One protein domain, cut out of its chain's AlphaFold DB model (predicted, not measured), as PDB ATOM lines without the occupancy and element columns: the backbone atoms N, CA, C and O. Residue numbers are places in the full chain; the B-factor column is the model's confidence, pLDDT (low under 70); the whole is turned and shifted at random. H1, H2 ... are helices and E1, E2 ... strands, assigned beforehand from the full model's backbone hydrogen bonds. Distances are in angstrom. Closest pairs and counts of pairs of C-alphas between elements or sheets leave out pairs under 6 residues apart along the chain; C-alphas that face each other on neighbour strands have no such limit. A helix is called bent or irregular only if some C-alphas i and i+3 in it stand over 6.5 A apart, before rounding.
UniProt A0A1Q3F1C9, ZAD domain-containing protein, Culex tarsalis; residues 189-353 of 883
ATOM      1  N   MET A 189     154.355  80.165 215.933       92.25
ATOM      2  CA  MET A 189     155.381  79.215 215.515       92.25
ATOM      3  C   MET A 189     155.407  78.017 216.454       92.25
ATOM      4  O   MET A 189     155.270  78.151 217.668       92.25
ATOM      5  N   VAL A 190     155.617  76.845 215.881       89.81
ATOM      6  CA  VAL A 190     155.982  75.614 216.562       89.81
ATOM      7  C   VAL A 190     157.475  75.399 216.363       89.81
ATOM      8  O   VAL A 190     157.927  75.321 215.224       89.81
ATOM      9  N   TYR A 191     158.225  75.303 217.454       90.69
ATOM     10  CA  TYR A 191     159.652  74.999 217.420       90.69
ATOM     11  C   TYR A 191     160.039  74.163 218.637       90.69
ATOM     12  O   TYR A 191     159.599  74.466 219.746       90.69
ATOM     13  N   ASP A 192     160.835  73.113 218.424       88.25
ATOM     14  CA  ASP A 192     161.349  72.232 219.485       88.25
ATOM     15  C   ASP A 192     160.247  71.724 220.438       88.25
ATOM     16  O   ASP A 192     160.349  71.786 221.659       88.25
ATOM     17  N   GLY A 193     159.095  71.341 219.877       87.19
ATOM     18  CA  GLY A 193     157.941  70.860 220.645       87.19
ATOM     19  C   GLY A 193     157.193  71.925 221.473       87.19
ATOM     20  O   GLY A 193     156.267  71.607 222.226       87.19
ATOM     21  N   HIS A 194     157.543  73.204 221.328       90.88
ATOM     22  CA  HIS A 194     156.934  74.320 222.046       90.88
ATOM     23  C   HIS A 194     156.222  75.290 221.096       90.88
ATOM     24  O   HIS A 194     156.601  75.483 219.942       90.88
ATOM     25  N   ARG A 195     155.166  75.935 221.608       91.06
ATOM     26  CA  ARG A 195     154.424  76.982 220.894       91.06
ATOM     27  C   ARG A 195     154.988  78.348 221.238       91.06
ATOM     28  O   ARG A 195     155.162  78.659 222.420       91.06
ATOM     29  N   TYR A 196     155.180  79.168 220.221       93.06
ATOM     30  CA  TYR A 196     155.602  80.548 220.337       93.06
ATOM     31  C   TYR A 196     154.646  81.475 219.601       93.06
ATOM     32  O   TYR A 196     154.059  81.129 218.579       93.06
ATOM     33  N   THR A 197     154.520  82.682 220.125       91.75
ATOM     34  CA  THR A 197     153.833  83.792 219.483       91.75
ATOM     35  C   THR A 197     154.861  84.863 219.191       91.75
ATOM     36  O   THR A 197     155.674  85.202 220.057       91.75
ATOM     37  N   LEU A 198     154.832  85.384 217.975       91.38
ATOM     38  CA  LEU A 198     155.625  86.532 217.599       91.38
ATOM     39  C   LEU A 198     155.224  87.725 218.476       91.38
ATOM     40  O   LEU A 198     154.054  88.095 218.562       91.38
ATOM     41  N   VAL A 199     156.213  88.319 219.131       89.25
ATOM     42  CA  VAL A 199     156.035  89.490 219.993       89.25
ATOM     43  C   VAL A 199     156.386  90.767 219.250       89.25
ATOM     44  O   VAL A 199     155.667  91.755 219.367       89.25
ATOM     45  N   GLU A 200     157.515  90.771 218.543       85.19
ATOM     46  CA  GLU A 200     158.119  91.999 218.033       85.19
ATOM     47  C   GLU A 200     159.022  91.701 216.830       85.19
ATOM     48  O   GLU A 200     159.749  90.709 216.849       85.19
ATOM     49  N   PHE A 201     159.016  92.560 215.808       82.81
ATOM     50  CA  PHE A 201     160.095  92.616 214.818       82.81
ATOM     51  C   PHE A 201     161.017  93.776 215.130       82.81
ATOM     52  O   PHE A 201     160.572  94.888 215.409       82.81
ATOM     53  N   PHE A 202     162.310  93.537 215.035       83.25
ATOM     54  CA  PHE A 202     163.319  94.565 215.157       83.25
ATOM     55  C   PHE A 202     163.624  95.178 213.784       83.25
ATOM     56  O   PHE A 202     163.493  94.505 212.761       83.25
ATOM     57  N   PRO A 203     164.075  96.446 213.741       73.00
ATOM     58  CA  PRO A 203     164.440  97.111 212.488       73.00
ATOM     59  C   PRO A 203     165.571  96.430 211.709       73.00
ATOM     60  O   PRO A 203     165.731  96.678 210.521       73.00
ATOM     61  N   ASP A 204     166.379  95.601 212.373       78.50
ATOM     62  CA  ASP A 204     167.428  94.827 211.712       78.50
ATOM     63  C   ASP A 204     166.906  93.566 211.011       78.50
ATOM     64  O   ASP A 204     167.714  92.867 210.414       78.50
ATOM     65  N   GLY A 205     165.595  93.300 211.077       79.88
ATOM     66  CA  GLY A 205     164.909  92.134 210.524       79.88
ATOM     67  C   GLY A 205     164.796  90.948 211.484       79.88
ATOM     68  O   GLY A 205     164.110  89.972 211.188       79.88
ATOM     69  N   THR A 206     165.429  91.028 212.656       88.12
ATOM     70  CA  THR A 206     165.309  89.993 213.683       88.12
ATOM     71  C   THR A 206     163.887  89.987 214.238       88.12
ATOM     72  O   THR A 206     163.310  91.038 214.499       88.12
ATOM     73  N   SER A 207     163.319  88.819 214.505       91.19
ATOM     74  CA  SER A 207     162.025  88.682 215.176       91.19
ATOM     75  C   SER A 207     162.176  88.089 216.575       91.19
ATOM     76  O   SER A 207     163.010  87.218 216.815       91.19
ATOM     77  N   LEU A 208     161.385  88.588 217.521       92.06
ATOM     78  CA  LEU A 208     161.299  88.105 218.894       92.06
ATOM     79  C   LEU A 208     160.031  87.286 219.071       92.06
ATOM     80  O   LEU A 208     158.926  87.768 218.827       92.06
ATOM     81  N   TRP A 209     160.190  86.088 219.607       94.25
ATOM     82  CA  TRP A 209     159.106  85.148 219.830       94.25
ATOM     83  C   TRP A 209     159.050  84.758 221.291       94.25
ATOM     84  O   TRP A 209     160.081  84.594 221.943       94.25
ATOM     85  N   ARG A 210     157.841  84.586 221.819       93.81
ATOM     86  CA  ARG A 210     157.612  84.226 223.216       93.81
ATOM     87  C   ARG A 210     156.825  82.946 223.319       93.81
ATOM     88  O   ARG A 210     155.820  82.784 222.638       93.81
ATOM     89  N   CYS A 211     157.266  82.070 224.213       94.44
ATOM     90  CA  CYS A 211     156.565  80.824 224.453       94.44
ATOM     91  C   CYS A 211     155.165  81.059 225.043       94.44
ATOM     92  O   CYS A 211     154.967  81.948 225.872       94.44
ATOM     93  N   TRP A 212     154.205  80.232 224.635       90.50
ATOM     94  CA  TRP A 212     152.800  80.319 225.037       90.50
ATOM     95  C   TRP A 212     152.485  79.712 226.409       90.50
ATOM     96  O   TRP A 212     151.369  79.862 226.905       90.50
ATOM     97  N   GLY A 213     153.439  79.027 227.046       86.31
ATOM     98  CA  GLY A 213     153.237  78.516 228.400       86.31
ATOM     99  C   GLY A 213     152.940  79.657 229.375       86.31
ATOM    100  O   GLY A 213     153.701  80.617 229.448       86.31
ATOM    101  N   TYR A 214     151.853  79.550 230.146       82.06
ATOM    102  CA  TYR A 214     151.337  80.625 231.012       82.06
ATOM    103  C   TYR A 214     152.396  81.229 231.955       82.06
ATOM    104  O   TYR A 214     152.428  82.436 232.186       82.06
ATOM    105  N   THR A 215     153.292  80.389 232.475       86.50
ATOM    106  CA  THR A 215     154.405  80.786 233.354       86.50
ATOM    107  C   THR A 215     155.756  80.836 232.640       86.50
ATOM    108  O   THR A 215     156.752  81.252 233.237       86.50
ATOM    109  N   CYS A 216     155.802  80.456 231.362       91.06
ATOM    110  CA  CYS A 216     157.030  80.344 230.598       91.06
ATOM    111  C   CYS A 216     157.568  81.717 230.212       91.06
ATOM    112  O   CYS A 216     156.865  82.573 229.667       91.06
ATOM    113  N   LYS A 217     158.859  81.924 230.468       91.44
ATOM    114  CA  LYS A 217     159.574  83.150 230.095       91.44
ATOM    115  C   LYS A 217     160.577  82.926 228.964       91.44
ATOM    116  O   LYS A 217     161.355  83.834 228.683       91.44
ATOM    117  N   LYS A 218     160.563  81.755 228.310       93.50
ATOM    118  CA  LYS A 218     161.440  81.493 227.166       93.50
ATOM    119  C   LYS A 218     161.111  82.452 226.023       93.50
ATOM    120  O   LYS A 218     159.947  82.613 225.641       93.50
ATOM    121  N   LEU A 219     162.166  83.052 225.483       94.31
ATOM    122  CA  LEU A 219     162.144  83.882 224.288       94.31
ATOM    123  C   LEU A 219     163.077  83.281 223.234       94.31
ATOM    124  O   LEU A 219     164.147  82.777 223.588       94.31
ATOM    125  N   LEU A 220     162.691  83.379 221.965       94.06
ATOM    126  CA  LEU A 220     163.545  83.069 220.817       94.06
ATOM    127  C   LEU A 220     163.775  84.333 220.001       94.06
ATOM    128  O   LEU A 220     162.849  85.118 219.799       94.06
ATOM    129  N   HIS A 221     164.999  84.509 219.519       92.50
ATOM    130  CA  HIS A 221     165.300  85.476 218.473       92.50
ATOM    131  C   HIS A 221     165.459  84.715 217.164       92.50
ATOM    132  O   HIS A 221     166.164  83.715 217.147       92.50
ATOM    133  N   ILE A 222     164.833  85.170 216.087       91.69
ATOM    134  CA  ILE A 222     165.055  84.614 214.751       91.69
ATOM    135  C   ILE A 222     165.668  85.707 213.894       91.69
ATOM    136  O   ILE A 222     165.084  86.785 213.805       91.69
ATOM    137  N   SER A 223     166.844  85.461 213.324       87.44
ATOM    138  CA  SER A 223     167.542  86.420 212.467       87.44
ATOM    139  C   SER A 223     166.741  86.724 211.185       87.44
ATOM    140  O   SER A 223     165.804  85.987 210.857       87.44
ATOM    141  N   PRO A 224     167.102  87.782 210.437       83.69
ATOM    142  CA  PRO A 224     166.491  88.090 209.140       83.69
ATOM    143  C   PRO A 224     166.615  86.947 208.127       83.69
ATOM    144  O   PRO A 224     165.731  86.762 207.302       83.69
ATOM    145  N   GLU A 225     167.687  86.160 208.218       85.00
ATOM    146  CA  GLU A 225     167.946  84.968 207.400       85.00
ATOM    147  C   GLU A 225     167.159  83.744 207.892       85.00
ATOM    148  O   GLU A 225     167.271  82.654 207.341       85.00
ATOM    149  N   GLY A 226     166.368  83.899 208.955       85.75
ATOM    150  CA  GLY A 226     165.589  82.824 209.536       85.75
ATOM    151  C   GLY A 226     166.377  81.937 210.497       85.75
ATOM    152  O   GLY A 226     165.922  80.831 210.740       85.75
ATOM    153  N   LEU A 227     167.518  82.345 211.057       88.56
ATOM    154  CA  LEU A 227     168.266  81.517 212.020       88.56
ATOM    155  C   LEU A 227     167.742  81.706 213.446       88.56
ATOM    156  O   LEU A 227     167.640  82.833 213.924       88.56
ATOM    157  N   ILE A 228     167.435  80.618 214.156       90.31
ATOM    158  CA  ILE A 228     166.946  80.684 215.539       90.31
ATOM    159  C   ILE A 228     168.128  80.778 216.509       90.31
ATOM    160  O   ILE A 228     168.932  79.861 216.654       90.31
ATOM    161  N   HIS A 229     168.188  81.882 217.245       89.00
ATOM    162  CA  HIS A 229     169.146  82.132 218.310       89.00
ATOM    163  C   HIS A 229     168.459  82.117 219.680       89.00
ATOM    164  O   HIS A 229     167.613  82.957 220.007       89.00
ATOM    165  N   THR A 230     168.889  81.201 220.544       81.69
ATOM    166  CA  THR A 230     168.586  81.252 221.976       81.69
ATOM    167  C   THR A 230     169.651  82.080 222.685       81.69
ATOM    168  O   THR A 230     170.839  81.761 222.615       81.69
ATOM    169  N   ARG A 231     169.258  83.135 223.411       78.00
ATOM    170  CA  ARG A 231     170.205  83.842 224.293       78.00
ATOM    171  C   ARG A 231     170.772  82.858 225.322       78.00
ATOM    172  O   ARG A 231     170.013  82.046 225.852       78.00
ATOM    173  N   LYS A 232     172.068  82.959 225.643       73.44
ATOM    174  CA  LYS A 232     172.724  82.118 226.669       73.44
ATOM    175  C   LYS A 232     172.040  82.225 228.038       73.44
ATOM    176  O   LYS A 232     172.034  81.283 228.812       73.44
ATOM    177  N   ASP A 233     171.427  83.371 228.290       73.12
ATOM    178  CA  ASP A 233     170.686  83.754 229.489       73.12
ATOM    179  C   ASP A 233     169.162  83.532 229.353       73.12
ATOM    180  O   ASP A 233     168.382  83.944 230.212       73.12
ATOM    181  N   SER A 234     168.707  82.864 228.285       72.88
ATOM    182  CA  SER A 234     167.301  82.475 228.157       72.88
ATOM    183  C   SER A 234     166.975  81.313 229.096       72.88
ATOM    184  O   SER A 234     167.516  80.220 228.960       72.88
ATOM    185  N   VAL A 235     166.056  81.559 230.032       80.62
ATOM    186  CA  VAL A 235     165.524  80.553 230.966       80.62
ATOM    187  C   VAL A 235     165.014  79.351 230.177       80.62
ATOM    188  O   VAL A 235     164.322  79.550 229.183       80.62
ATOM    189  N   GLU A 236     165.345  78.132 230.595       89.94
ATOM    190  CA  GLU A 236     164.748  76.909 230.047       89.94
ATOM    191  C   GLU A 236     163.213  76.950 230.119       89.94
ATOM    192  O   GLU A 236     162.613  77.744 230.852       89.94
ATOM    193  N   HIS A 237     162.552  76.122 229.312       91.81
ATOM    194  CA  HIS A 237     161.101  76.029 229.388       91.81
ATOM    195  C   HIS A 237     160.680  75.545 230.778       91.81
ATOM    196  O   HIS A 237     161.161  74.537 231.277       91.81
ATOM    197  N   SER A 238     159.745  76.260 231.407       91.50
ATOM    198  CA  SER A 238     159.193  75.893 232.719       91.50
ATOM    199  C   SER A 238     157.987  74.951 232.611       91.50
ATOM    200  O   SER A 238     157.131  74.929 233.494       91.50
ATOM    201  N   HIS A 239     157.846  74.279 231.474       89.62
ATOM    202  CA  HIS A 239     156.786  73.327 231.172       89.62
ATOM    203  C   HIS A 239     157.302  72.339 230.125       89.62
ATOM    204  O   HIS A 239     158.190  72.708 229.353       89.62
ATOM    205  N   PRO A 240     156.755  71.115 230.076       87.62
ATOM    206  CA  PRO A 240     157.118  70.166 229.040       87.62
ATOM    207  C   PRO A 240     156.692  70.665 227.645       87.62
ATOM    208  O   PRO A 240     155.802  71.531 227.539       87.62
ATOM    209  N   PRO A 241     157.288  70.100 226.581       87.75
ATOM    210  CA  PRO A 241     156.786  70.250 225.223       87.75
ATOM    211  C   PRO A 241     155.294  69.906 225.185       87.75
ATOM    212  O   PRO A 241     154.873  68.864 225.675       87.75
ATOM    213  N   GLY A 242     154.480  70.809 224.639       82.25
ATOM    214  CA  GLY A 242     153.030  70.598 224.509       82.25
ATOM    215  C   GLY A 242     152.645  69.879 223.215       82.25
ATOM    216  O   GLY A 242     151.466  69.802 222.882       82.25
ATOM    217  N   ILE A 243     153.646  69.457 222.446       83.31
ATOM    218  CA  ILE A 243     153.511  68.862 221.122       83.31
ATOM    219  C   ILE A 243     153.929  67.412 221.241       83.31
ATOM    220  O   ILE A 243     155.059  67.127 221.631       83.31
ATOM    221  N   THR A 244     153.013  66.515 220.907       82.69
ATOM    222  CA  THR A 244     153.263  65.076 220.944       82.69
ATOM    223  C   THR A 244     154.071  64.612 219.748       82.69
ATOM    224  O   THR A 244     154.900  63.718 219.878       82.69
ATOM    225  N   SER A 245     153.857  65.221 218.578       82.69
ATOM    226  CA  SER A 245     154.607  64.887 217.368       82.69
ATOM    227  C   SER A 245     154.614  66.019 216.340       82.69
ATOM    228  O   SER A 245     153.669  66.810 216.250       82.69
ATOM    229  N   VAL A 246     155.696  66.083 215.557       85.06
ATOM    230  CA  VAL A 246     155.819  66.917 214.353       85.06
ATOM    231  C   VAL A 246     156.263  66.024 213.203       85.06
ATOM    232  O   VAL A 246     157.435  65.669 213.102       85.06
ATOM    233  N   ASN A 247     155.346  65.689 212.306       87.62
ATOM    234  CA  ASN A 247     155.552  64.696 211.254       87.62
ATOM    235  C   ASN A 247     155.257  65.298 209.873       87.62
ATOM    236  O   ASN A 247     154.730  66.405 209.762       87.62
ATOM    237  N   GLU A 248     155.657  64.581 208.828       88.81
ATOM    238  CA  GLU A 248     155.295  64.903 207.446       88.81
ATOM    239  C   GLU A 248     154.173  63.984 206.986       88.81
ATOM    240  O   GLU A 248     154.108  62.818 207.377       88.81
ATOM    241  N   VAL A 249     153.293  64.518 206.152       90.69
ATOM    242  CA  VAL A 249     152.245  63.767 205.472       90.69
ATOM    243  C   VAL A 249     152.289  64.096 203.987       90.69
ATOM    244  O   VAL A 249     152.547  65.235 203.602       90.69
ATOM    245  N   THR A 250     152.043  63.097 203.143       86.56
ATOM    246  CA  THR A 250     151.907  63.321 201.700       86.56
ATOM    247  C   THR A 250     150.441  63.593 201.386       86.56
ATOM    248  O   THR A 250     149.599  62.716 201.570       86.56
ATOM    249  N   VAL A 251     150.130  64.802 200.922       85.06
ATOM    250  CA  VAL A 251     148.776  65.224 200.534       85.06
ATOM    251  C   VAL A 251     148.839  65.726 199.104       85.06
ATOM    252  O   VAL A 251     149.619  66.621 198.796       85.06
ATOM    253  N   GLU A 252     148.053  65.117 198.211       87.06
ATOM    254  CA  GLU A 252     147.998  65.513 196.790       87.06
ATOM    255  C   GLU A 252     149.388  65.503 196.109       87.06
ATOM    256  O   GLU A 252     149.697  66.340 195.264       87.06
ATOM    257  N   GLY A 253     150.259  64.565 196.506       85.19
ATOM    258  CA  GLY A 253     151.621  64.429 195.972       85.19
ATOM    259  C   GLY A 253     152.643  65.432 196.521       85.19
ATOM    260  O   GLY A 253     153.769  65.467 196.033       85.19
ATOM    261  N   ARG A 254     152.285  66.242 197.526       82.38
ATOM    262  CA  ARG A 254     153.201  67.167 198.212       82.38
ATOM    263  C   ARG A 254     153.440  66.724 199.650       82.38
ATOM    264  O   ARG A 254     152.500  66.333 200.339       82.38
ATOM    265  N   HIS A 255     154.687  66.813 200.101       82.06
ATOM    266  CA  HIS A 255     155.041  66.613 201.503       82.06
ATOM    267  C   HIS A 255     154.714  67.880 202.294       82.06
ATOM    268  O   HIS A 255     155.208  68.962 201.982       82.06
ATOM    269  N   GLU A 256     153.864  67.748 203.306       84.88
ATOM    270  CA  GLU A 256     153.445  68.848 204.166       84.88
ATOM    271  C   GLU A 256     153.690  68.503 205.636       84.88
ATOM    272  O   GLU A 256     153.464  67.376 206.082       84.88
ATOM    273  N   LEU A 257     154.147  69.490 206.407       85.88
ATOM    274  CA  LEU A 257     154.357  69.347 207.843       85.88
ATOM    275  C   LEU A 257     153.044  69.516 208.606       85.88
ATOM    276  O   LEU A 257     152.249  70.418 208.327       85.88
ATOM    277  N   TYR A 258     152.865  68.700 209.642       89.69
ATOM    278  CA  TYR A 258     151.834  68.909 210.651       89.69
ATOM    279  C   TYR A 258     152.397  68.715 212.060       89.69
ATOM    280  O   TYR A 258     153.367  67.987 212.279       89.69
ATOM    281  N   ALA A 259     151.779  69.387 213.027       87.06
ATOM    282  CA  ALA A 259     152.112  69.258 214.443       87.06
ATOM    283  C   ALA A 259     150.853  68.929 215.242       87.06
ATOM    284  O   ALA A 259     149.833  69.595 215.056       87.06
ATOM    285  N   VAL A 260     150.931  67.934 216.127       88.31
ATOM    286  CA  VAL A 260     149.825  67.494 216.992       88.31
ATOM    287  C   VAL A 260     150.086  67.937 218.427       88.31
ATOM    288  O   VAL A 260     151.199  67.805 218.935       88.31
ATOM    289  N   PHE A 261     149.059  68.470 219.082       85.12
ATOM    290  CA  PHE A 261     149.120  68.957 220.456       85.12
ATOM    291  C   PHE A 261     148.138  68.182 221.316       85.12
ATOM    292  O   PHE A 261     146.951  68.116 220.984       85.12
ATOM    293  N   ASP A 262     148.611  67.725 222.467       76.56
ATOM    294  CA  ASP A 262     147.737  67.280 223.542       76.56
ATOM    295  C   ASP A 262     147.434  68.500 224.413       76.56
ATOM    296  O   ASP A 262     148.230  68.905 225.265       76.56
ATOM    297  N   ASP A 263     146.308  69.170 224.148       66.06
ATOM    298  CA  ASP A 263     145.862  70.239 225.037       66.06
ATOM    299  C   ASP A 263     145.281  69.624 226.316       66.06
ATOM    300  O   ASP A 263     144.485  68.683 226.282       66.06
ATOM    301  N   VAL A 264     145.636  70.214 227.458       49.97
ATOM    302  CA  VAL A 264     145.217  69.825 228.817       49.97
ATOM    303  C   VAL A 264     143.682  69.812 228.967       49.97
ATOM    304  O   VAL A 264     143.148  69.220 229.900       49.97
ATOM    305  N   HIS A 265     142.959  70.422 228.025       52.53
ATOM    306  CA  HIS A 265     141.496  70.488 227.964       52.53
ATOM    307  C   HIS A 265     140.864  69.417 227.053       52.53
ATOM    308  O   HIS A 265     139.822  69.665 226.450       52.53
ATOM    309  N   SER A 266     141.482  68.233 226.944       54.97
ATOM    310  CA  SER A 266     140.917  67.032 226.286       54.97
ATOM    311  C   SER A 266     140.642  67.137 224.774       54.97
ATOM    312  O   SER A 266     140.036  66.237 224.197       54.97
ATOM    313  N   CYS A 267     141.103  68.196 224.103       64.69
ATOM    314  CA  CYS A 267     141.023  68.320 222.647       64.69
ATOM    315  C   CYS A 267     142.422  68.197 222.045       64.69
ATOM    316  O   CYS A 267     143.255  69.085 222.235       64.69
ATOM    317  N   THR A 268     142.655  67.142 221.269       81.12
ATOM    318  CA  THR A 268     143.829  67.066 220.401       81.12
ATOM    319  C   THR A 268     143.713  68.158 219.343       81.12
ATOM    320  O   THR A 268     142.703  68.270 218.644       81.12
ATOM    321  N   MET A 269     144.729  69.005 219.239       85.06
ATOM    322  CA  MET A 269     144.794  70.056 218.225       85.06
ATOM    323  C   MET A 269     145.825  69.662 217.171       85.06
ATOM    324  O   MET A 269     146.763  68.927 217.462       85.06
ATOM    325  N   MET A 270     145.675  70.162 215.950       88.81
ATOM    326  CA  MET A 270     146.630  69.960 214.866       88.81
ATOM    327  C   MET A 270     146.875  71.281 214.140       88.81
ATOM    328  O   MET A 270     145.930  72.009 213.854       88.81
ATOM    329  N   VAL A 271     148.129  71.602 213.835       84.38
ATOM    330  CA  VAL A 271     148.466  72.672 212.885       84.38
ATOM    331  C   VAL A 271     148.815  72.010 211.561       84.38
ATOM    332  O   VAL A 271     149.691  71.150 211.528       84.38
ATOM    333  N   PHE A 272     148.111  72.392 210.499       85.56
ATOM    334  CA  PHE A 272     148.266  71.855 209.146       85.56
ATOM    335  C   PHE A 272     147.868  72.938 208.135       85.56
ATOM    336  O   PHE A 272     146.876  73.640 208.361       85.56
ATOM    337  N   ARG A 273     148.649  73.116 207.059       83.69
ATOM    338  CA  ARG A 273     148.465  74.184 206.049       83.69
ATOM    339  C   ARG A 273     148.252  75.582 206.660       83.69
ATOM    340  O   ARG A 273     147.313  76.286 206.307       83.69
ATOM    341  N   ASN A 274     149.113  75.971 207.605       79.62
ATOM    342  CA  ASN A 274     149.071  77.268 208.300       79.62
ATOM    343  C   ASN A 274     147.751  77.577 209.030       79.62
ATOM    344  O   ASN A 274     147.477  78.742 209.296       79.62
ATOM    345  N   ALA A 275     146.947  76.567 209.371       83.44
ATOM    346  CA  ALA A 275     145.689  76.735 210.092       83.44
ATOM    347  C   ALA A 275     145.622  75.811 211.310       83.44
ATOM    348  O   ALA A 275     146.263  74.755 211.348       83.44
ATOM    349  N   LEU A 276     144.821  76.203 212.301       86.81
ATOM    350  CA  LEU A 276     144.551  75.403 213.485       86.81
ATOM    351  C   LEU A 276     143.318  74.512 213.293       86.81
ATOM    352  O   LEU A 276     142.229  74.970 212.943       86.81
ATOM    353  N   TRP A 277     143.473  73.230 213.597       90.44
ATOM    354  CA  TRP A 277     142.456  72.198 213.450       90.44
ATOM    355  C   TRP A 277     142.172  71.546 214.802       90.44
ATOM    356  O   TRP A 277     143.090  71.183 215.533       90.44
ATOM    357  N   GLY A 278     140.896  71.390 215.148       90.12
ATOM    358  CA  GLY A 278     140.478  70.549 216.268       90.12
ATOM    359  C   GLY A 278     140.290  69.116 215.791       90.12
ATOM    360  O   GLY A 278     139.505  68.893 214.873       90.12
ATOM    361  N   VAL A 279     140.990  68.164 216.401       91.12
ATOM    362  CA  VAL A 279     140.943  66.743 216.045       91.12
ATOM    363  C   VAL A 279     139.974  66.019 216.974       91.12
ATOM    364  O   VAL A 279     140.072  66.117 218.195       91.12
ATOM    365  N   THR A 280     139.030  65.288 216.392       91.31
ATOM    366  CA  THR A 280     138.047  64.470 217.112       91.31
ATOM    367  C   THR A 280     138.087  63.030 216.603       91.31
ATOM    368  O   THR A 280     138.205  62.839 215.389       91.31
ATOM    369  N   PRO A 281     137.981  62.011 217.473       89.75
ATOM    370  CA  PRO A 281     137.902  60.621 217.037       89.75
ATOM    371  C   PRO A 281     136.612  60.373 216.240       89.75
ATOM    372  O   PRO A 281     135.533  60.824 216.622       89.75
ATOM    373  N   GLY A 282     136.735  59.663 215.123       88.12
ATOM    374  CA  GLY A 282     135.641  59.153 214.299       88.12
ATOM    375  C   GLY A 282     135.674  57.623 214.222       88.12
ATOM    376  O   GLY A 282     136.542  56.972 214.803       88.12
ATOM    377  N   ALA A 283     134.728  57.024 213.496       87.25
ATOM    378  CA  ALA A 283     134.680  55.573 213.305       87.25
ATOM    379  C   ALA A 283     135.891  55.097 212.474       87.25
ATOM    380  O   ALA A 283     135.904  55.235 211.253       87.25
ATOM    381  N   GLY A 284     136.929  54.592 213.149       88.44
ATOM    382  CA  GLY A 284     138.147  54.065 212.519       88.44
ATOM    383  C   GLY A 284     139.093  55.115 211.922       88.44
ATOM    384  O   GLY A 284     140.010  54.763 211.190       88.44
ATOM    385  N   CYS A 285     138.888  56.403 212.201       91.75
ATOM    386  CA  CYS A 285     139.739  57.501 211.731       91.75
ATOM    387  C   CYS A 285     139.659  58.688 212.699       91.75
ATOM    388  O   CYS A 285     138.828  58.690 213.605       91.75
ATOM    389  N   PHE A 286     140.481  59.719 212.508       92.06
ATOM    390  CA  PHE A 286     140.268  61.014 213.157       92.06
ATOM    391  C   PHE A 286     139.688  62.014 212.159       92.06
ATOM    392  O   PHE A 286     140.001  61.986 210.971       92.06
ATOM    393  N   ILE A 287     138.846  62.920 212.646       92.56
ATOM    394  CA  ILE A 287     138.319  64.043 211.876       92.56
ATOM    395  C   ILE A 287     138.897  65.323 212.461       92.56
ATOM    396  O   ILE A 287     138.607  65.684 213.599       92.56
ATOM    397  N   ALA A 288     139.709  66.014 211.674       92.56
ATOM    398  CA  ALA A 288     140.201  67.344 211.979       92.56
ATOM    399  C   ALA A 288     139.253  68.385 211.379       92.56
ATOM    400  O   ALA A 288     139.004  68.375 210.178       92.56
ATOM    401  N   THR A 289     138.725  69.290 212.201       92.19
ATOM    402  CA  THR A 289     137.877  70.410 211.765       92.19
ATOM    403  C   THR A 289     138.620  71.722 211.962       92.19
ATOM    404  O   THR A 289     139.091  72.003 213.066       92.19
ATOM    405  N   CYS A 290     138.724  72.539 210.919       91.00
ATOM    406  CA  CYS A 290     139.407  73.818 211.000       91.00
ATOM    407  C   CYS A 290     138.663  74.782 211.935       91.00
ATOM    408  O   CYS A 290     137.449  74.973 211.816       91.00
ATOM    409  N   ARG A 291     139.406  75.383 212.870       86.81
ATOM    410  CA  ARG A 291     138.896  76.306 213.892       86.81
ATOM    411  C   ARG A 291     139.208  77.773 213.609       86.81
ATOM    412  O   ARG A 291     138.794  78.620 214.395       86.81
ATOM    413  N   GLU A 292     139.909  78.072 212.520       83.94
ATOM    414  CA  GLU A 292     140.199  79.452 212.139       83.94
ATOM    415  C   GLU A 292     138.915  80.225 211.818       83.94
ATOM    416  O   GLU A 292     137.948  79.677 211.274       83.94
ATOM    417  N   ILE A 293     138.901  81.503 212.199       78.88
ATOM    418  CA  ILE A 293     137.769  82.406 211.983       78.88
ATOM    419  C   ILE A 293     137.931  83.062 210.613       78.88
ATOM    420  O   ILE A 293     138.912  83.755 210.348       78.88
ATOM    421  N   VAL A 294     136.932  82.896 209.753       76.94
ATOM    422  CA  VAL A 294     136.841  83.622 208.486       76.94
ATOM    423  C   VAL A 294     136.446  85.061 208.812       76.94
ATOM    424  O   VAL A 294     135.300  85.336 209.176       76.94
ATOM    425  N   ALA A 295     137.413  85.981 208.740       70.25
ATOM    426  CA  ALA A 295     137.252  87.362 209.202       70.25
ATOM    427  C   ALA A 295     136.072  88.092 208.533       70.25
ATOM    428  O   ALA A 295     135.356  88.831 209.207       70.25
ATOM    429  N   SER A 296     135.823  87.832 207.244       73.50
ATOM    430  CA  SER A 296     134.697  88.408 206.494       73.50
ATOM    431  C   SER A 296     133.325  87.945 206.994       73.50
ATOM    432  O   SER A 296     132.350  88.676 206.854       73.50
ATOM    433  N   GLU A 297     133.233  86.757 207.597       77.50
ATOM    434  CA  GLU A 297     131.960  86.119 207.967       77.50
ATOM    435  C   GLU A 297     131.750  86.001 209.482       77.50
ATOM    436  O   GLU A 297     130.656  85.652 209.930       77.50
ATOM    437  N   ARG A 298     132.784  86.281 210.290       78.81
ATOM    438  CA  ARG A 298     132.795  86.097 211.755       78.81
ATOM    439  C   ARG A 298     132.360  84.684 212.192       78.81
ATOM    440  O   ARG A 298     131.770  84.515 213.260       78.81
ATOM    441  N   ARG A 299     132.643  83.663 211.378       81.62
ATOM    442  CA  ARG A 299     132.344  82.244 211.646       81.62
ATOM    443  C   ARG A 299     133.603  81.395 211.492       81.62
ATOM    444  O   ARG A 299     134.528  81.781 210.785       81.62
ATOM    445  N   THR A 300     133.651  80.245 212.163       81.88
ATOM    446  CA  THR A 300     134.729  79.262 211.972       81.88
ATOM    447  C   THR A 300     134.614  78.627 210.591       81.88
ATOM    448  O   THR A 300     133.506  78.259 210.203       81.88
ATOM    449  N   CYS A 301     135.726  78.433 209.886       87.50
ATOM    450  CA  CYS A 301     135.724  77.869 208.532       87.50
ATOM    451  C   CYS A 301     135.048  76.502 208.433       87.50
ATOM    452  O   CYS A 301     134.340  76.231 207.466       87.50
ATOM    453  N   GLY A 302     135.249  75.631 209.425       87.75
ATOM    454  CA  GLY A 302     134.562  74.343 209.473       87.75
ATOM    455  C   GLY A 302     134.997  73.340 208.399       87.75
ATOM    456  O   GLY A 302     134.393  72.271 208.320       87.75
ATOM    457  N   ALA A 303     136.039  73.640 207.608       91.94
ATOM    458  CA  ALA A 303     136.668  72.674 206.711       91.94
ATOM    459  C   ALA A 303     137.072  71.413 207.486       91.94
ATOM    460  O   ALA A 303     137.477  71.500 208.647       91.94
ATOM    461  N   LYS A 304     136.960  70.243 206.857       93.62
ATOM    462  CA  LYS A 304     137.226  68.949 207.489       93.62
ATOM    463  C   LYS A 304     138.279  68.157 206.728       93.62
ATOM    464  O   LYS A 304     138.245  68.077 205.500       93.62
ATOM    465  N   VAL A 305     139.162  67.520 207.485       93.69
ATOM    466  CA  VAL A 305     140.172  66.573 207.011       93.69
ATOM    467  C   VAL A 305     139.963  65.259 207.741       93.69
ATOM    468  O   VAL A 305     139.872  65.231 208.969       93.69
ATOM    469  N   ARG A 306     139.872  64.166 206.988       94.00
ATOM    470  CA  ARG A 306     139.930  62.814 207.532       94.00
ATOM    471  C   ARG A 306     141.393  62.410 207.636       94.00
ATOM    472  O   ARG A 306     142.137  62.490 206.666       94.00
ATOM    473  N   ILE A 307     141.786  61.968 208.818       92.88
ATOM    474  CA  ILE A 307     143.129  61.494 209.134       92.88
ATOM    475  C   ILE A 307     143.022  59.988 209.362       92.88
ATOM    476  O   ILE A 307     142.296  59.542 210.258       92.88
ATOM    477  N   GLN A 308     143.717  59.199 208.546       90.31
ATOM    478  CA  GLN A 308     143.765  57.749 208.730       90.31
ATOM    479  C   GLN A 308     144.534  57.372 210.009       90.31
ATOM    480  O   GLN A 308     145.333  58.158 210.528       90.31
ATOM    481  N   VAL A 309     144.270  56.175 210.543       81.62
ATOM    482  CA  VAL A 309     144.883  55.680 211.789       81.62
ATOM    483  C   VAL A 309     146.409  55.803 211.720       81.62
ATOM    484  O   VAL A 309     147.026  55.425 210.729       81.62
ATOM    485  N   GLY A 310     147.009  56.371 212.770       82.44
ATOM    486  CA  GLY A 310     148.453  56.618 212.833       82.44
ATOM    487  C   GLY A 310     148.940  57.836 212.040       82.44
ATOM    488  O   GLY A 310     150.143  57.984 211.870       82.44
ATOM    489  N   TYR A 311     148.040  58.710 211.571       88.31
ATOM    490  CA  TYR A 311     148.372  59.921 210.805       88.31
ATOM    491  C   TYR A 311     149.129  59.652 209.486       88.31
ATOM    492  O   TYR A 311     149.862  60.511 209.000       88.31
ATOM    493  N   ALA A 312     148.939  58.467 208.896       85.94
ATOM    494  CA  ALA A 312     149.670  58.029 207.704       85.94
ATOM    495  C   ALA A 312     149.266  58.772 206.416       85.94
ATOM    496  O   ALA A 312     150.087  58.960 205.523       85.94
ATOM    497  N   SER A 313     148.004  59.196 206.304       90.31
ATOM    498  CA  SER A 313     147.504  59.951 205.152       90.31
ATOM    499  C   SER A 313     146.330  60.844 205.542       90.31
ATOM    500  O   SER A 313     145.564  60.528 206.465       90.31
ATOM    501  N   PHE A 314     146.221  61.990 204.863       93.25
ATOM    502  CA  PHE A 314     145.156  62.967 205.071       93.25
ATOM    503  C   PHE A 314     144.291  63.047 203.809       93.25
ATOM    504  O   PHE A 314     144.797  63.231 202.703       93.25
ATOM    505  N   GLU A 315     142.979  62.942 203.989       92.56
ATOM    506  CA  GLU A 315     141.973  63.064 202.935       92.56
ATOM    507  C   GLU A 315     141.113  64.304 203.216       92.56
ATOM    508  O   GLU A 315     140.457  64.413 204.259       92.56
ATOM    509  N   MET A 316     141.117  65.271 202.299       91.31
ATOM    510  CA  MET A 316     140.291  66.473 202.416       91.31
ATOM    511  C   MET A 316     138.814  66.098 202.215       91.31
ATOM    512  O   MET A 316     138.398  65.784 201.105       91.31
ATOM    513  N   LEU A 317     137.999  66.154 203.274       91.62
ATOM    514  CA  LEU A 317     136.556  65.873 203.175       91.62
ATOM    515  C   LEU A 317     135.770  67.065 202.632       91.62
ATOM    516  O   LEU A 317     134.688  66.910 202.072       91.62
ATOM    517  N   THR A 318     136.300  68.268 202.835       89.69
ATOM    518  CA  THR A 318     135.762  69.499 202.259       89.69
ATOM    519  C   THR A 318     136.734  70.028 201.212       89.69
ATOM    520  O   THR A 318     137.918  70.174 201.532       89.69
ATOM    521  N   PRO A 319     136.258  70.375 200.005       74.19
ATOM    522  CA  PRO A 319     137.124  70.623 198.856       74.19
ATOM    523  C   PRO A 319     138.032  71.845 199.015       74.19
ATOM    524  O   PRO A 319     139.076  71.890 198.373       74.19
ATOM    525  N   LYS A 320     137.680  72.837 199.851       72.31
ATOM    526  CA  LYS A 320     138.543  73.998 200.102       72.31
ATOM    527  C   LYS A 320     138.413  74.542 201.519       72.31
ATOM    528  O   LYS A 320     137.323  74.824 202.003       72.31
ATOM    529  N   CYS A 321     139.567  74.797 202.123       74.38
ATOM    530  CA  CYS A 321     139.734  75.717 203.240       74.38
ATOM    531  C   CYS A 321     139.845  77.156 202.687       74.38
ATOM    532  O   CYS A 321     140.857  77.828 202.856       74.38
ATOM    533  N   SER A 322     138.864  77.586 201.886       61.00
ATOM    534  CA  SER A 322     138.888  78.867 201.168       61.00
ATOM    535  C   SER A 322     138.263  79.956 202.030       61.00
ATOM    536  O   SER A 322     137.046  79.991 202.176       61.00
ATOM    537  N   GLY A 323     139.083  80.827 202.610       62.56
ATOM    538  CA  GLY A 323     138.593  81.956 203.407       62.56
ATOM    539  C   GLY A 323     139.588  82.473 204.439       62.56
ATOM    540  O   GLY A 323     139.436  83.588 204.931       62.56
ATOM    541  N   HIS A 324     140.632  81.705 204.752       65.38
ATOM    542  CA  HIS A 324     141.752  82.229 205.530       65.38
ATOM    543  C   HIS A 324     142.643  82.976 204.550       65.38
ATOM    544  O   HIS A 324     142.953  82.443 203.482       65.38
ATOM    545  N   GLY A 325     143.004  84.219 204.867       57.97
ATOM    546  CA  GLY A 325     143.976  84.943 204.055       57.97
ATOM    547  C   GLY A 325     145.226  84.082 203.870       57.97
ATOM    548  O   GLY A 325     145.613  83.350 204.775       57.97
ATOM    549  N   THR A 326     145.873  84.175 202.712       56.66
ATOM    550  CA  THR A 326     147.165  83.517 202.434       56.66
ATOM    551  C   THR A 326     148.280  83.928 203.403       56.66
ATOM    552  O   THR A 326     149.370  83.364 203.361       56.66
ATOM    553  N   ALA A 327     148.016  84.897 204.282       62.97
ATOM    554  CA  ALA A 327     148.900  85.315 205.348       62.97
ATOM    555  C   ALA A 327     149.235  84.129 206.264       62.97
ATOM    556  O   ALA A 327     148.361  83.535 206.895       62.97
ATOM    557  N   LEU A 328     150.526  83.804 206.347       61.50
ATOM    558  CA  LEU A 328     151.061  82.854 207.315       61.50
ATOM    559  C   LEU A 328     150.531  83.178 208.719       61.50
ATOM    560  O   LEU A 328     150.796  84.252 209.256       61.50
ATOM    561  N   GLN A 329     149.788  82.245 209.315       73.25
ATOM    562  CA  GLN A 329     149.364  82.325 210.716       73.25
ATOM    563  C   GLN A 329     150.194  81.406 211.614       73.25
ATOM    564  O   GLN A 329     150.435  81.740 212.775       73.25
ATOM    565  N   TYR A 330     150.673  80.279 211.079       81.06
ATOM    566  CA  TYR A 330     151.489  79.309 211.804       81.06
ATOM    567  C   TYR A 330     152.715  78.912 210.989       81.06
ATOM    568  O   TYR A 330     152.596  78.613 209.809       81.06
ATOM    569  N   LEU A 331     153.872  78.857 211.643       83.12
ATOM    570  CA  LEU A 331     155.112  78.294 211.114       83.12
ATOM    571  C   LEU A 331     155.457  77.024 211.900       83.12
ATOM    572  O   LEU A 331     155.431  77.047 213.129       83.12
ATOM    573  N   ILE A 332     155.800  75.926 211.231       84.00
ATOM    574  CA  ILE A 332     156.310  74.717 211.893       84.00
ATOM    575  C   ILE A 332     157.794  74.592 211.569       84.00
ATOM    576  O   ILE A 332     158.159  74.593 210.400       84.00
ATOM    577  N   ARG A 333     158.643  74.474 212.595       81.75
ATOM    578  CA  ARG A 333     160.088  74.286 212.444       81.75
ATOM    579  C   ARG A 333     160.623  73.147 213.293       81.75
ATOM    580  O   ARG A 333     160.295  73.033 214.474       81.75
ATOM    581  N   ARG A 334     161.496  72.341 212.683       79.88
ATOM    582  CA  ARG A 334     162.193  71.220 213.333       79.88
ATOM    583  C   ARG A 334     163.620  71.555 213.758       79.88
ATOM    584  O   ARG A 334     164.096  71.001 214.740       79.88
ATOM    585  N   THR A 335     164.288  72.452 213.041       79.94
ATOM    586  CA  THR A 335     165.709  72.773 213.220       79.94
ATOM    587  C   THR A 335     165.914  74.253 213.517       79.94
ATOM    588  O   THR A 335     165.069  75.097 213.206       79.94
ATOM    589  N   ALA A 336     167.034  74.573 214.174       74.81
ATOM    590  CA  ALA A 336     167.412  75.959 214.455       74.81
ATOM    591  C   ALA A 336     167.730  76.734 213.165       74.81
ATOM    592  O   ALA A 336     167.468  77.935 213.074       74.81
ATOM    593  N   GLU A 337     168.271  76.032 212.171       78.81
ATOM    594  CA  GLU A 337     168.526  76.545 210.830       78.81
ATOM    595  C   GLU A 337     167.300  76.320 209.932       78.81
ATOM    596  O   GLU A 337     166.643  75.283 210.077       78.81
ATOM    597  N   PRO A 338     166.965  77.274 209.040       77.25
ATOM    598  CA  PRO A 338     165.935  77.062 208.028       77.25
ATOM    599  C   PRO A 338     166.331  75.905 207.109       77.25
ATOM    600  O   PRO A 338     167.472  75.845 206.651       77.25
ATOM    601  N   LEU A 339     165.385  75.021 206.803       77.50
ATOM    602  CA  LEU A 339     165.541  74.050 205.721       77.50
ATOM    603  C   LEU A 339     165.260  74.713 204.365       77.50
ATOM    604  O   LEU A 339     164.631  75.771 204.287       77.50
ATOM    605  N   GLU A 340     165.727  74.101 203.276       68.62
ATOM    606  CA  GLU A 340     165.413  74.577 201.928       68.62
ATOM    607  C   GLU A 340     163.889  74.583 201.713       68.62
ATOM    608  O   GLU A 340     163.216  73.574 201.912       68.62
ATOM    609  N   GLY A 341     163.337  75.744 201.347       68.62
ATOM    610  CA  GLY A 341     161.892  75.946 201.196       68.62
ATOM    611  C   GLY A 341     161.156  76.419 202.456       68.62
ATOM    612  O   GLY A 341     159.986  76.794 202.346       68.62
ATOM    613  N   ASP A 342     161.811  76.485 203.623       73.38
ATOM    614  CA  ASP A 342     161.210  77.096 204.812       73.38
ATOM    615  C   ASP A 342     160.876  78.567 204.547       73.38
ATOM    616  O   ASP A 342     161.704  79.352 204.077       73.38
ATOM    617  N   ALA A 343     159.666  78.976 204.928       74.88
ATOM    618  CA  ALA A 343     159.293  80.379 204.884       74.88
ATOM    619  C   ALA A 343     160.182  81.182 205.848       74.88
ATOM    620  O   ALA A 343     160.104  81.044 207.075       74.88
ATOM    621  N   ILE A 344     161.018  82.060 205.292       80.69
ATOM    622  CA  ILE A 344     161.725  83.075 206.067       80.69
ATOM    623  C   ILE A 344     160.702  84.152 206.410       80.69
ATOM    624  O   ILE A 344     160.264  84.925 205.561       80.69
ATOM    625  N   VAL A 345     160.307  84.190 207.681       79.69
ATOM    626  CA  VAL A 345     159.264  85.091 208.188       79.69
ATOM    627  C   VAL A 345     159.534  86.552 207.815       79.69
ATOM    628  O   VAL A 345     158.606  87.290 207.495       79.69
ATOM    629  N   TRP A 346     160.801  86.968 207.835       79.06
ATOM    630  CA  TRP A 346     161.203  88.312 207.440       79.06
ATOM    631  C   TRP A 346     161.006  88.586 205.942       79.06
ATOM    632  O   TRP A 346     160.579  89.675 205.566       79.06
ATOM    633  N   ASP A 347     161.265  87.610 205.077       79.25
ATOM    634  CA  ASP A 347     161.035  87.758 203.638       79.25
ATOM    635  C   ASP A 347     159.551  87.865 203.335       79.25
ATOM    636  O   ASP A 347     159.142  88.737 202.569       79.25
ATOM    637  N   GLU A 348     158.735  87.040 203.988       79.38
ATOM    638  CA  GLU A 348     157.293  87.132 203.825       79.38
ATOM    639  C   GLU A 348     156.747  88.455 204.370       79.38
ATOM    640  O   GLU A 348     155.919  89.093 203.720       79.38
ATOM    641  N   TYR A 349     157.265  88.926 205.511       75.25
ATOM    642  CA  TYR A 349     156.952  90.259 206.023       75.25
ATOM    643  C   TYR A 349     157.218  91.337 204.973       75.25
ATOM    644  O   TYR A 349     156.343  92.150 204.694       75.25
ATOM    645  N   ARG A 350     158.413  91.325 204.366       74.81
ATOM    646  CA  ARG A 350     158.811  92.303 203.344       74.81
ATOM    647  C   ARG A 350     157.929  92.238 202.100       74.81
ATOM    648  O   ARG A 350     157.628  93.283 201.531       74.81
ATOM    649  N   ARG A 351     157.510  91.038 201.683       75.62
ATOM    650  CA  ARG A 351     156.587  90.852 200.550       75.62
ATOM    651  C   ARG A 351     155.193  91.392 200.857       75.62
ATOM    652  O   ARG A 351     154.610  92.057 200.008       75.62
ATOM    653  N   MET A 352     154.663  91.102 202.046       69.44
ATOM    654  CA  MET A 352     153.311  91.513 202.444       69.44
ATOM    655  C   MET A 352     153.222  93.000 202.793       69.44
ATOM    656  O   MET A 352     152.204  93.633 202.525       69.44
ATOM    657  N   TYR A 353     154.282  93.559 203.377       69.56
ATOM    658  CA  TYR A 353     154.324  94.933 203.867       69.56
ATOM    659  C   TYR A 353     155.594  95.639 203.392       69.56
ATOM    660  O   TYR A 353     156.469  95.957 204.207       69.56
TER     661      TYR A 353
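Overview. This is residues 189 to 353 of the 883 residues of the protein "ZAD domain-containing protein" of Culex tarsalis (UniProt A0A1Q3F1C9). Two lobes sit side by side along the longest axis: a seven-stranded sheet, E5 to E11, curled back on itself like part of a barrel, with its edge strands E5 and E11 near each other, and a smaller curled sheet of five strands, E4 E3 E2 E1 E12, which the short helix H1 grazes. The two sheets are partly face to face as a sandwich, E1 and E12 of the smaller over E6 and E7 of the larger. The printed part has 165 residues, with E1 to E12 in chain order and then H1; the larger sheet is antiparallel in the order E5 E6 E7 E8 E9 E10 E11, the smaller mixed. The class is mostly strand, though only 77 of the 165 residues are in named elements, under half. The whole is compact, with a radius of gyration of the C-alphas of 16.5 A and spans of 48 by 35 by 33 A.

Arrangement. Start at Met 189: E1, residues 189 to 191, E2, 194 to 201, E3, 207 to 211, and E4, 219 to 222, form a meander, each strand the antiparallel neighbour of the one before. Look for N 189 and O 196, 2.8 A apart, N 199 and O 208, 2.8 A, and N 209 and O 220, 2.8 A. Next comes a second meander: E5, residues 243 to 251, E6, 254 to 262, E7, 268 to 272, E8, 275 to 282, E9, 285 to 290, E10, 304 to 308, and E11, 314 to 316. It is a folded sheet, bent back into two leaves: E5 E6 E7 face E9 E10 E11, with E8 as the hinge. Among its pairs within hydrogen-bond range are N 249 and O 256, 2.9 A, and N 306 and O 315, 2.8 A. The closest C-alphas of E5 and E11, Val 251 and Phe 314, are 6.2 A apart. E12, residues 330 to 333, is parallel to E1 at 16 degrees, with N 333 and O 190 2.9 A apart. Across the sandwich, the closest C-alphas of E6 and E12, Leu 257 and Ile 332, are 7.0 A apart. H1, residues 345 to 352, only grazes the smaller sheet, with its residues 345 to 349; every O i to N i+4 pair in it is within hydrogen-bond range.

Along the chain. Find C-alpha 189 at (155.381, 79.215, 215.515), where E1 begins. E2 runs 19.9 A, E5 21.4 A, E6 25.9 A and E8 20.7 A. H1 runs 10.5 A and ends at C-alpha 352, (153.311, 91.513, 202.444).

Size, cuts and confidence. The two C-alphas farthest apart, Asp 204 and Ala 283, are 51.1 A apart. The printed part has no cut. The links E4 to E5, E9 to E10, E11 to E12 and E12 to H1 are long. Mean pLDDT of the printed part is 83.1; look for values under 70 at residues 263 to 267, 322 to 328, 340 to 341 and 352 to 353.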